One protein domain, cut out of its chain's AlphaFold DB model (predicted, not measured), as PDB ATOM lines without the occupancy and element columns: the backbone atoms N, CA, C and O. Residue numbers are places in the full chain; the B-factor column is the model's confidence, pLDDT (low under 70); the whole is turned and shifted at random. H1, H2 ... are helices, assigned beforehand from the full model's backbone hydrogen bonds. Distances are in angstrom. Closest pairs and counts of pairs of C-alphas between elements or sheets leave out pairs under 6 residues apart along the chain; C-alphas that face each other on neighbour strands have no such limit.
ATOM      1  N   GLN A   7      10.152  23.751 -28.701       84.31
ATOM      2  CA  GLN A   7       9.700  23.478 -27.333       84.31
ATOM      3  C   GLN A   7       8.271  22.912 -27.296       84.31
ATOM      4  O   GLN A   7       8.002  21.923 -26.612       84.31
ATOM      5  N   PHE A   8       7.357  23.507 -28.066       87.88
ATOM      6  CA  PHE A   8       5.967  23.072 -28.129       87.88
ATOM      7  C   PHE A   8       5.839  21.667 -28.721       87.88
ATOM      8  O   PHE A   8       5.195  20.792 -28.139       87.88
ATOM      9  N   ARG A   9       6.538  21.409 -29.832       90.56
ATOM     10  CA  ARG A   9       6.643  20.066 -30.410       90.56
ATOM     11  C   ARG A   9       7.207  19.061 -29.403       90.56
ATOM     12  O   ARG A   9       6.646  17.976 -29.257       90.56
ATOM     13  N   ASN A  10       8.307  19.396 -28.731       89.88
ATOM     14  CA  ASN A  10       9.002  18.483 -27.821       89.88
ATOM     15  C   ASN A  10       8.139  18.158 -26.593       89.88
ATOM     16  O   ASN A  10       8.089  17.002 -26.175       89.88
ATOM     17  N   THR A  11       7.370  19.133 -26.094       89.88
ATOM     18  CA  THR A  11       6.366  18.936 -25.034       89.88
ATOM     19  C   THR A  11       5.342  17.876 -25.439       89.88
ATOM     20  O   THR A  11       5.131  16.897 -24.726       89.88
ATOM     21  N   ILE A  12       4.753  18.015 -26.630       92.50
ATOM     22  CA  ILE A  12       3.756  17.063 -27.136       92.50
ATOM     23  C   ILE A  12       4.382  15.681 -27.359       92.50
ATOM     24  O   ILE A  12       3.793  14.667 -26.985       92.50
ATOM     25  N   LEU A  13       5.589  15.613 -27.930       92.69
ATOM     26  CA  LEU A  13       6.291  14.345 -28.151       92.69
ATOM     27  C   LEU A  13       6.645  13.628 -26.843       92.69
ATOM     28  O   LEU A  13       6.565  12.403 -26.794       92.69
ATOM     29  N   LYS A  14       7.008  14.363 -25.787       91.75
ATOM     30  CA  LYS A  14       7.289  13.793 -24.461       91.75
ATOM     31  C   LYS A  14       6.058  13.097 -23.881       91.75
ATOM     32  O   LYS A  14       6.184  11.997 -23.356       91.75
ATOM     33  N   LYS A  15       4.883  13.708 -24.048       93.00
ATOM     34  CA  LYS A  15       3.594  13.175 -23.586       93.00
ATOM     35  C   LYS A  15       3.091  12.011 -24.443       93.00
ATOM     36  O   LYS A  15       2.489  11.072 -23.933       93.00
ATOM     37  N   LEU A  16       3.359  12.057 -25.750       94.75
ATOM     38  CA  LEU A  16       2.982  11.017 -26.712       94.75
ATOM     39  C   LEU A  16       3.779   9.715 -26.536       94.75
ATOM     40  O   LEU A  16       3.284   8.635 -26.851       94.75
ATOM     41  N   LEU A  17       5.045   9.812 -26.133       92.62
ATOM     42  CA  LEU A  17       5.969   8.681 -26.052       92.62
ATOM     43  C   LEU A  17       6.051   8.134 -24.617       92.62
ATOM     44  O   LEU A  17       5.641   8.809 -23.672       92.62
ATOM     45  N   PRO A  18       6.606   6.924 -24.416       90.56
ATOM     46  CA  PRO A  18       6.926   6.445 -23.075       90.56
ATOM     47  C   PRO A  18       7.812   7.457 -22.319       90.56
ATOM     48  O   PRO A  18       8.751   8.001 -22.921       90.56
ATOM     49  N   PRO A  19       7.544   7.705 -21.020       89.00
ATOM     50  CA  PRO A  19       6.675   6.919 -20.128       89.00
ATOM     51  C   PRO A  19       5.187   7.312 -20.105       89.00
ATOM     52  O   PRO A  19       4.381   6.512 -19.645       89.00
ATOM     53  N   GLU A  20       4.802   8.500 -20.581       90.44
ATOM     54  CA  GLU A  20       3.410   8.978 -20.467       90.44
ATOM     55  C   GLU A  20       2.457   8.247 -21.424       90.44
ATOM     56  O   GLU A  20       1.333   7.925 -21.049       90.44
ATOM     57  N   ASN A  21       2.916   7.959 -22.649       92.25
ATOM     58  CA  ASN A  21       2.204   7.165 -23.657       92.25
ATOM     59  C   ASN A  21       0.753   7.632 -23.938       92.25
ATOM     60  O   ASN A  21      -0.130   6.817 -24.217       92.25
ATOM     61  N   ARG A  22       0.501   8.949 -23.862       95.25
ATOM     62  CA  ARG A  22      -0.817   9.559 -24.104       95.25
ATOM     63  C   ARG A  22      -1.203   9.478 -25.577       95.25
ATOM     64  O   ARG A  22      -0.357   9.404 -26.470       95.25
ATOM     65  N   SER A  23      -2.505   9.517 -25.859       96.44
ATOM     66  CA  SER A  23      -2.992   9.378 -27.232       96.44
ATOM     67  C   SER A  23      -2.789  10.659 -28.055       96.44
ATOM     68  O   SER A  23      -2.981  11.775 -27.576       96.44
ATOM     69  N   ALA A  24      -2.473  10.515 -29.347       95.31
ATOM     70  CA  ALA A  24      -2.344  11.667 -30.247       95.31
ATOM     71  C   ALA A  24      -3.658  12.459 -30.387       95.31
ATOM     72  O   ALA A  24      -3.624  13.660 -30.628       95.31
ATOM     73  N   ARG A  25      -4.816  11.802 -30.234       96.31
ATOM     74  CA  ARG A  25      -6.134  12.450 -30.293       96.31
ATOM     75  C   ARG A  25      -6.366  13.375 -29.101       96.31
ATOM     76  O   ARG A  25      -6.822  14.495 -29.294       96.31
ATOM     77  N   GLU A  26      -6.041  12.904 -27.907       95.12
ATOM     78  CA  GLU A  26      -6.137  13.678 -26.668       95.12
ATOM     79  C   GLU A  26      -5.205  14.890 -26.713       95.12
ATOM     80  O   GLU A  26      -5.652  16.018 -26.533       95.12
ATOM     81  N   LEU A  27      -3.943  14.683 -27.099       94.56
ATOM     82  CA  LEU A  27      -2.967  15.768 -27.240       94.56
ATOM     83  C   LEU A  27      -3.363  16.771 -28.339       94.56
ATOM     84  O   LEU A  27      -3.160  17.971 -28.192       94.56
ATOM     85  N   ALA A  28      -3.952  16.304 -29.441       93.88
ATOM     86  CA  ALA A  28      -4.459  17.179 -30.496       93.88
ATOM     87  C   ALA A  28      -5.555  18.127 -29.985       93.88
ATOM     88  O   ALA A  28      -5.540  19.315 -30.307       93.88
ATOM     89  N   GLN A  29      -6.476  17.607 -29.169       93.12
ATOM     90  CA  GLN A  29      -7.537  18.399 -28.549       93.12
ATOM     91  C   GLN A  29      -6.985  19.363 -27.493       93.12
ATOM     92  O   GLN A  29      -7.353  20.531 -27.496       93.12
ATOM     93  N   GLU A  30      -6.071  18.900 -26.640       91.56
ATOM     94  CA  GLU A  30      -5.491  19.689 -25.544       91.56
ATOM     95  C   GLU A  30      -4.623  20.858 -26.022       91.56
ATOM     96  O   GLU A  30      -4.672  21.944 -25.447       91.56
ATOM     97  N   TYR A  31      -3.823  20.637 -27.068       90.50
ATOM     98  CA  TYR A  31      -2.840  21.606 -27.559       90.50
ATOM     99  C   TYR A  31      -3.295  22.361 -28.817       90.50
ATOM    100  O   TYR A  31      -2.527  23.144 -29.382       90.50
ATOM    101  N   GLY A  32      -4.513  22.114 -29.306       89.44
ATOM    102  CA  GLY A  32      -5.042  22.783 -30.497       89.44
ATOM    103  C   GLY A  32      -4.219  22.510 -31.764       89.44
ATOM    104  O   GLY A  32      -3.970  23.414 -32.570       89.44
ATOM    105  N   VAL A  33      -3.771  21.264 -31.942       92.38
ATOM    106  CA  VAL A  33      -3.054  20.800 -33.142       92.38
ATOM    107  C   VAL A  33      -3.771  19.636 -33.804       92.38
ATOM    108  O   VAL A  33      -4.622  18.986 -33.216       92.38
ATOM    109  N   THR A  34      -3.426  19.337 -35.053       94.25
ATOM    110  CA  THR A  34      -3.999  18.176 -35.738       94.25
ATOM    111  C   THR A  34      -3.249  16.898 -35.374       94.25
ATOM    112  O   THR A  34      -2.022  16.888 -35.259       94.25
ATOM    113  N   VAL A  35      -3.974  15.781 -35.295       96.44
ATOM    114  CA  VAL A  35      -3.392  14.440 -35.101       96.44
ATOM    115  C   VAL A  35      -2.326  14.131 -36.163       96.44
ATOM    116  O   VAL A  35      -1.278  13.566 -35.854       96.44
ATOM    117  N   ALA A  36      -2.551  14.570 -37.406       95.44
ATOM    118  CA  ALA A  36      -1.594  14.427 -38.500       95.44
ATOM    119  C   ALA A  36      -0.256  15.133 -38.214       95.44
ATOM    120  O   ALA A  36       0.800  14.566 -38.476       95.44
ATOM    121  N   THR A  37      -0.293  16.335 -37.626       94.50
ATOM    122  CA  THR A  37       0.919  17.071 -37.223       94.50
ATOM    123  C   THR A  37       1.724  16.278 -36.192       94.50
ATOM    124  O   THR A  37       2.933  16.105 -36.349       94.50
ATOM    125  N   ILE A  38       1.047  15.729 -35.177       95.56
ATOM    126  CA  ILE A  38       1.681  14.938 -34.113       95.56
ATOM    127  C   ILE A  38       2.348  13.680 -34.683       95.56
ATOM    128  O   ILE A  38       3.507  13.389 -34.373       95.56
ATOM    129  N   TYR A  39       1.652  12.941 -35.553       95.88
ATOM    130  CA  TYR A  39       2.240  11.766 -36.198       95.88
ATOM    131  C   TYR A  39       3.374  12.117 -37.156       95.88
ATOM    132  O   TYR A  39       4.346  11.365 -37.221       95.88
ATOM    133  N   GLY A  40       3.300  13.262 -37.839       94.94
ATOM    134  CA  GLY A  40       4.407  13.785 -38.636       94.94
ATOM    135  C   GLY A  40       5.672  13.934 -37.792       94.94
ATOM    136  O   GLY A  40       6.716  13.387 -38.139       94.94
ATOM    137  N   TRP A  41       5.574  14.579 -36.627       94.56
ATOM    138  CA  TRP A  41       6.709  14.710 -35.708       94.56
ATOM    139  C   TRP A  41       7.235  13.364 -35.205       94.56
ATOM    140  O   TRP A  41       8.446  13.146 -35.210       94.56
ATOM    141  N   LYS A  42       6.348  12.430 -34.833       94.19
ATOM    142  CA  LYS A  42       6.746  11.070 -34.434       94.19
ATOM    143  C   LYS A  42       7.482  10.340 -35.564       94.19
ATOM    144  O   LYS A  42       8.479   9.669 -35.313       94.19
ATOM    145  N   ALA A  43       7.022  10.483 -36.805       93.81
ATOM    146  CA  ALA A  43       7.673   9.889 -37.965       93.81
ATOM    147  C   ALA A  43       9.065  10.494 -38.208       93.81
ATOM    148  O   ALA A  43      10.013   9.748 -38.453       93.81
ATOM    149  N   HIS A  44       9.211  11.815 -38.088       91.25
ATOM    150  CA  HIS A  44      10.510  12.483 -38.202       91.25
ATOM    151  C   HIS A  44      11.494  12.055 -37.107       91.25
ATOM    152  O   HIS A  44      12.674  11.860 -37.407       91.25
ATOM    153  N   LEU A  45      11.005  11.846 -35.879       90.94
ATOM    154  CA  LEU A  45      11.788  11.303 -34.768       90.94
ATOM    155  C   LEU A  45      12.258   9.874 -35.059       90.94
ATOM    156  O   LEU A  45      13.442   9.581 -34.944       90.94
ATOM    157  N   ASN A  46      11.357   8.998 -35.512       90.00
ATOM    158  CA  ASN A  46      11.694   7.608 -35.842       90.00
ATOM    159  C   ASN A  46      12.703   7.494 -36.995       90.00
ATOM    160  O   ASN A  46      13.473   6.541 -37.043       90.00
ATOM    161  N   ARG A  47      12.701   8.454 -37.927       91.94
ATOM    162  CA  ARG A  47      13.664   8.524 -39.038       91.94
ATOM    163  C   ARG A  47      15.014   9.129 -38.638       91.94
ATOM    164  O   ARG A  47      15.894   9.216 -39.484       91.94
ATOM    165  N   GLY A  48      15.168   9.609 -37.401       87.75
ATOM    166  CA  GLY A  48      16.375  10.306 -36.942       87.75
ATOM    167  C   GLY A  48      16.564  11.710 -37.529       87.75
ATOM    168  O   GLY A  48      17.562  12.360 -37.245       87.75
ATOM    169  N   THR A  49      15.603  12.202 -38.319       85.44
ATOM    170  CA  THR A  49      15.603  13.567 -38.889       85.44
ATOM    171  C   THR A  49      15.190  14.641 -37.883       85.44
ATOM    172  O   THR A  49      15.208  15.822 -38.208       85.44
ATOM    173  N   LEU A  50      14.767  14.218 -36.691       86.00
ATOM    174  CA  LEU A  50      14.400  15.055 -35.562       86.00
ATOM    175  C   LEU A  50      15.069  14.495 -34.310       86.00
ATOM    176  O   LEU A  50      14.947  13.290 -34.067       86.00
ATOM    177  N   ARG A  51      15.701  15.334 -33.486       83.12
ATOM    178  CA  ARG A  51      16.116  14.922 -32.128       83.12
ATOM    179  C   ARG A  51      15.100  15.408 -31.096       83.12
ATOM    180  O   ARG A  51      14.421  16.411 -31.296       83.12
ATOM    181  N   ARG A  52      14.956  14.664 -29.996       71.94
ATOM    182  CA  ARG A  52      13.916  14.912 -28.978       71.94
ATOM    183  C   ARG A  52      14.122  16.243 -28.232       71.94
ATOM    184  O   ARG A  52      13.157  16.822 -27.761       71.94
ATOM    185  N   ASP A  53      15.365  16.695 -28.167       69.56
ATOM    186  CA  ASP A  53      15.893  17.911 -27.540       69.56
ATOM    187  C   ASP A  53      16.259  18.999 -28.568       69.56
ATOM    188  O   ASP A  53      16.740  20.079 -28.224       69.56
ATOM    189  N   GLU A  54      16.029  18.736 -29.855       75.38
ATOM    190  CA  GLU A  54      16.400  19.654 -30.922       75.38
ATOM    191  C   GLU A  54      15.632  20.970 -30.801       75.38
ATOM    192  O   GLU A  54      14.398  20.975 -30.818       75.38
ATOM    193  N   GLY A  55      16.371  22.080 -30.736       68.88
ATOM    194  CA  GLY A  55      15.816  23.431 -30.683       68.88
ATOM    195  C   GLY A  55      15.326  23.871 -29.301       68.88
ATOM    196  O   GLY A  55      14.673  24.910 -29.203       68.88
ATOM    197  N   GLU A  56      15.631  23.128 -28.231       67.50
ATOM    198  CA  GLU A  56      15.437  23.633 -26.870       67.50
ATOM    199  C   GLU A  56      16.483  24.710 -26.555       67.50
ATOM    200  O   GLU A  56      17.659  24.432 -26.330       67.50
ATOM    201  N   VAL A  57      16.048  25.972 -26.550       70.56
ATOM    202  CA  VAL A  57      16.877  27.125 -26.175       70.56
ATOM    203  C   VAL A  57      16.343  27.731 -24.883       70.56
ATOM    204  O   VAL A  57      15.124  27.847 -24.701       70.56
ATOM    205  N   SER A  58      17.240  28.151 -23.986       69.69
ATOM    206  CA  SER A  58      16.844  28.794 -22.729       69.69
ATOM    207  C   SER A  58      16.045  30.078 -22.988       69.69
ATOM    208  O   SER A  58      16.302  30.800 -23.951       69.69
ATOM    209  N   ASN A  59      15.101  30.425 -22.105       70.06
ATOM    210  CA  ASN A  59      14.243  31.606 -22.288       70.06
ATOM    211  C   ASN A  59      15.040  32.920 -22.487       70.06
ATOM    212  O   ASN A  59      14.614  33.819 -23.213       70.06
ATOM    213  N   ARG A  60      16.235  33.035 -21.889       70.25
ATOM    214  CA  ARG A  60      17.120  34.198 -22.082       70.25
ATOM    215  C   ARG A  60      17.720  34.271 -23.485       70.25
ATOM    216  O   ARG A  60      17.887  35.367 -24.000       70.25
ATOM    217  N   GLN A  61      18.013  33.122 -24.086       75.69
ATOM    218  CA  GLN A  61      18.619  33.008 -25.414       75.69
ATOM    219  C   GLN A  61      17.581  32.985 -26.543       75.69
ATOM    220  O   GLN A  61      17.939  33.208 -27.695       75.69
ATOM    221  N   ARG A  62      16.299  32.746 -26.228       77.94
ATOM    222  CA  ARG A  62      15.212  32.792 -27.212       77.94
ATOM    223  C   ARG A  62      15.041  34.189 -27.789       77.94
ATOM    224  O   ARG A  62      14.937  35.181 -27.054       77.94
ATOM    225  N   SER A  63      14.909  34.233 -29.108       81.25
ATOM    226  CA  SER A  63      14.569  35.445 -29.841       81.25
ATOM    227  C   SER A  63      13.181  35.966 -29.445       81.25
ATOM    228  O   SER A  63      12.319  35.228 -28.959       81.25
ATOM    229  N   LEU A  64      12.933  37.259 -29.674       80.50
ATOM    230  CA  LEU A  64      11.618  37.855 -29.418       80.50
ATOM    231  C   LEU A  64      10.518  37.200 -30.271       80.50
ATOM    232  O   LEU A  64       9.409  36.989 -29.788       80.50
ATOM    233  N   ALA A  65      10.842  36.820 -31.511       80.94
ATOM    234  CA  ALA A  65       9.925  36.123 -32.409       80.94
ATOM    235  C   ALA A  65       9.529  34.735 -31.874       80.94
ATOM    236  O   ALA A  65       8.358  34.369 -31.914       80.94
ATOM    237  N   GLU A  66      10.476  33.976 -31.317       79.44
ATOM    238  CA  GLU A  66      10.178  32.684 -30.684       79.44
ATOM    239  C   GLU A  66       9.324  32.844 -29.428       79.44
ATOM    240  O   GLU A  66       8.381  32.082 -29.231       79.44
ATOM    241  N   LYS A  67       9.605  33.860 -28.602       80.56
ATOM    242  CA  LYS A  67       8.771  34.190 -27.435       80.56
ATOM    243  C   LYS A  67       7.345  34.533 -27.851       80.56
ATOM    244  O   LYS A  67       6.400  34.058 -27.229       80.56
ATOM    245  N   PHE A  68       7.182  35.311 -28.917       82.94
ATOM    246  CA  PHE A  68       5.868  35.660 -29.444       82.94
ATOM    247  C   PHE A  68       5.113  34.436 -29.982       82.94
ATOM    248  O   PHE A  68       3.953  34.236 -29.632       82.94
ATOM    249  N   ASN A  69       5.774  33.567 -30.752       83.62
ATOM    250  CA  ASN A  69       5.164  32.323 -31.232       83.62
ATOM    251  C   ASN A  69       4.715  31.421 -30.079       83.62
ATOM    252  O   ASN A  69       3.607  30.894 -30.118       83.62
ATOM    253  N   LEU A  70       5.530  31.302 -29.031       81.94
ATOM    254  CA  LEU A  70       5.154  30.568 -27.829       81.94
ATOM    255  C   LEU A  70       3.906  31.162 -27.171       81.94
ATOM    256  O   LEU A  70       3.015  30.415 -26.790       81.94
ATOM    257  N   LEU A  71       3.778  32.488 -27.074       83.25
ATOM    258  CA  LEU A  71       2.558  33.107 -26.540       83.25
ATOM    259  C   LEU A  71       1.315  32.775 -27.382       83.25
ATOM    260  O   LEU A  71       0.254  32.512 -26.822       83.25
ATOM    261  N   LEU A  72       1.443  32.738 -28.712       85.75
ATOM    262  CA  LEU A  72       0.350  32.332 -29.606       85.75
ATOM    263  C   LEU A  72      -0.004  30.844 -29.470       85.75
ATOM    264  O   LEU A  72      -1.157  30.457 -29.648       85.75
ATOM    265  N   GLU A  73       0.981  30.000 -29.176       84.38
ATOM    266  CA  GLU A  73       0.775  28.581 -28.883       84.38
ATOM    267  C   GLU A  73       0.101  28.391 -27.522       84.38
ATOM    268  O   GLU A  73      -0.841  27.611 -27.424       84.38
ATOM    269  N   ALA A  74       0.502  29.168 -26.512       82.25
ATOM    270  CA  ALA A  74      -0.072  29.160 -25.168       82.25
ATOM    271  C   ALA A  74      -1.584  29.400 -25.169       82.25
ATOM    272  O   ALA A  74      -2.303  28.821 -24.362       82.25
ATOM    273  N   GLN A  75      -2.072  30.257 -26.072       82.62
ATOM    274  CA  GLN A  75      -3.502  30.544 -26.218       82.62
ATOM    275  C   GLN A  75      -4.316  29.347 -26.718       82.62
ATOM    276  O   GLN A  75      -5.529  29.323 -26.543       82.62
ATOM    277  N   LYS A  76      -3.669  28.375 -27.368       82.50
ATOM    278  CA  LYS A  76      -4.319  27.161 -27.885       82.50
ATOM    279  C   LYS A  76      -4.324  26.023 -26.872       82.50
ATOM    280  O   LYS A  76      -4.975  25.014 -27.119       82.50
ATOM    281  N   VAL A  77      -3.575  26.172 -25.782       84.50
ATOM    282  CA  VAL A  77      -3.539  25.213 -24.681       84.50
ATOM    283  C   VAL A  77      -4.768  25.435 -23.811       84.50
ATOM    284  O   VAL A  77      -5.101  26.579 -23.501       84.50
ATOM    285  N   SER A  78      -5.430  24.350 -23.408       83.50
ATOM    286  CA  SER A  78      -6.568  24.442 -22.490       83.50
ATOM    287  C   SER A  78      -6.173  25.107 -21.159       83.50
ATOM    288  O   SER A  78      -5.027  25.003 -20.704       83.50
ATOM    289  N   GLU A  79      -7.112  25.807 -20.516       80.31
ATOM    290  CA  GLU A  79      -6.832  26.586 -19.298       80.31
ATOM    291  C   GLU A  79      -6.317  25.710 -18.144       80.31
ATOM    292  O   GLU A  79      -5.443  26.134 -17.386       80.31
ATOM    293  N   GLU A  80      -6.763  24.456 -18.059       81.50
ATOM    294  CA  GLU A  80      -6.329  23.489 -17.044       81.50
ATOM    295  C   GLU A  80      -4.833  23.162 -17.162       81.50
ATOM    296  O   GLU A  80      -4.160  22.897 -16.164       81.50
ATOM    297  N   GLN A  81      -4.298  23.190 -18.386       77.19
ATOM    298  CA  GLN A  81      -2.922  22.793 -18.689       77.19
ATOM    299  C   GLN A  81      -1.991  23.978 -18.897       77.19
ATOM    300  O   GLN A  81      -0.770  23.823 -18.849       77.19
ATOM    301  N   LYS A  82      -2.538  25.186 -19.037       80.62
ATOM    302  CA  LYS A  82      -1.792  26.430 -19.245       80.62
ATOM    303  C   LYS A  82      -0.721  26.663 -18.180       80.62
ATOM    304  O   LYS A  82       0.405  27.029 -18.505       80.62
ATOM    305  N   GLY A  83      -1.022  26.375 -16.911       78.38
ATOM    306  CA  GLY A  83      -0.053  26.488 -15.815       78.38
ATOM    307  C   GLY A  83       1.128  25.517 -15.946       78.38
ATOM    308  O   GLY A  83       2.279  25.913 -15.759       78.38
ATOM    309  N   SER A  84       0.861  24.255 -16.293       79.06
ATOM    310  CA  SER A  84       1.905  23.249 -16.542       79.06
ATOM    311  C   SER A  84       2.713  23.589 -17.787       79.06
ATOM    312  O   SER A  84       3.941  23.583 -17.744       79.06
ATOM    313  N   TRP A  85       2.032  24.004 -18.851       78.81
ATOM    314  CA  TRP A  85       2.650  24.418 -20.098       78.81
ATOM    315  C   TRP A  85       3.589  25.617 -19.903       78.81
ATOM    316  O   TRP A  85       4.715  25.584 -20.388       78.81
ATOM    317  N   LEU A  86       3.206  26.640 -19.129       78.69
ATOM    318  CA  LEU A  86       4.071  27.797 -18.846       78.69
ATOM    319  C   LEU A  86       5.355  27.417 -18.093       78.69
ATOM    320  O   LEU A  86       6.411  27.996 -18.368       78.69
ATOM    321  N   ARG A  87       5.276  26.444 -17.174       78.00
ATOM    322  CA  ARG A  87       6.439  25.910 -16.443       78.00
ATOM    323  C   ARG A  87       7.351  25.100 -17.359       78.00
ATOM    324  O   ARG A  87       8.554  25.335 -17.376       78.00
ATOM    325  N   GLU A  88       6.779  24.205 -18.161       73.12
ATOM    326  CA  GLU A  88       7.517  23.389 -19.137       73.12
ATOM    327  C   GLU A  88       8.156  24.245 -20.246       73.12
ATOM    328  O   GLU A  88       9.228  23.922 -20.758       73.12
ATOM    329  N   ASN A  89       7.536  25.376 -20.593       72.62
ATOM    330  CA  ASN A  89       8.026  26.296 -21.618       72.62
ATOM    331  C   ASN A  89       8.864  27.452 -21.043       72.62
ATOM    332  O   ASN A  89       9.327  28.294 -21.814       72.62
TER     333      ASN A  89
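AT A GLANCE: This is residues 7 to 89 of the 110 residues of an uncharacterized protein of Spirochaetales bacterium (UniProt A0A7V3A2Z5). Three crossed helices, H1, H2 and H3, make one lobe and the loosely joined pair H4 and H5 the other, with H1 in the middle reaching toward that pair. Of 83 printed residues, 51 are in five named helices, H1 to H5 in order: all helix, compact, radius of gyration of the C-alphas 12.7 A, spans 30 by 29 by 21 A.

HOW THE PARTS SIT: Start at H1, residues 7 to 16; with H2, residues 24 to 31, it forms a hairpin, C-alphas 16 and 24 closest at 6.4 A. Residues 38 to 42 alone of H3, residues 35 to 46, touch H1, about perpendicular at 89 degrees, C-alphas 13 and 42 closest at 7.1 A. H4, residues 64 to 74, and H5, residues 79 to 88, form a hairpin but only just touch, with 3 pairs of C-alphas within 8 A, those of 74 and 82 closest at 6.7 A. H1, H2, H3 and H4 have every O i to N i+4 pair within hydrogen-bond range, H5 4 of 6.

IN THESE COORDINATES: Find C-alpha 7 at (9.700, 23.478, -27.333), where H1 begins; H3 runs 16.6 A from first to last C-alpha, and H5 ends with C-alpha 88 at (7.517, 23.389, -19.137).

THE WHOLE: The printed part has no cut; residues 47 to 63 are a long link, with pLDDT under 70 at 53, 55, 56 and 58.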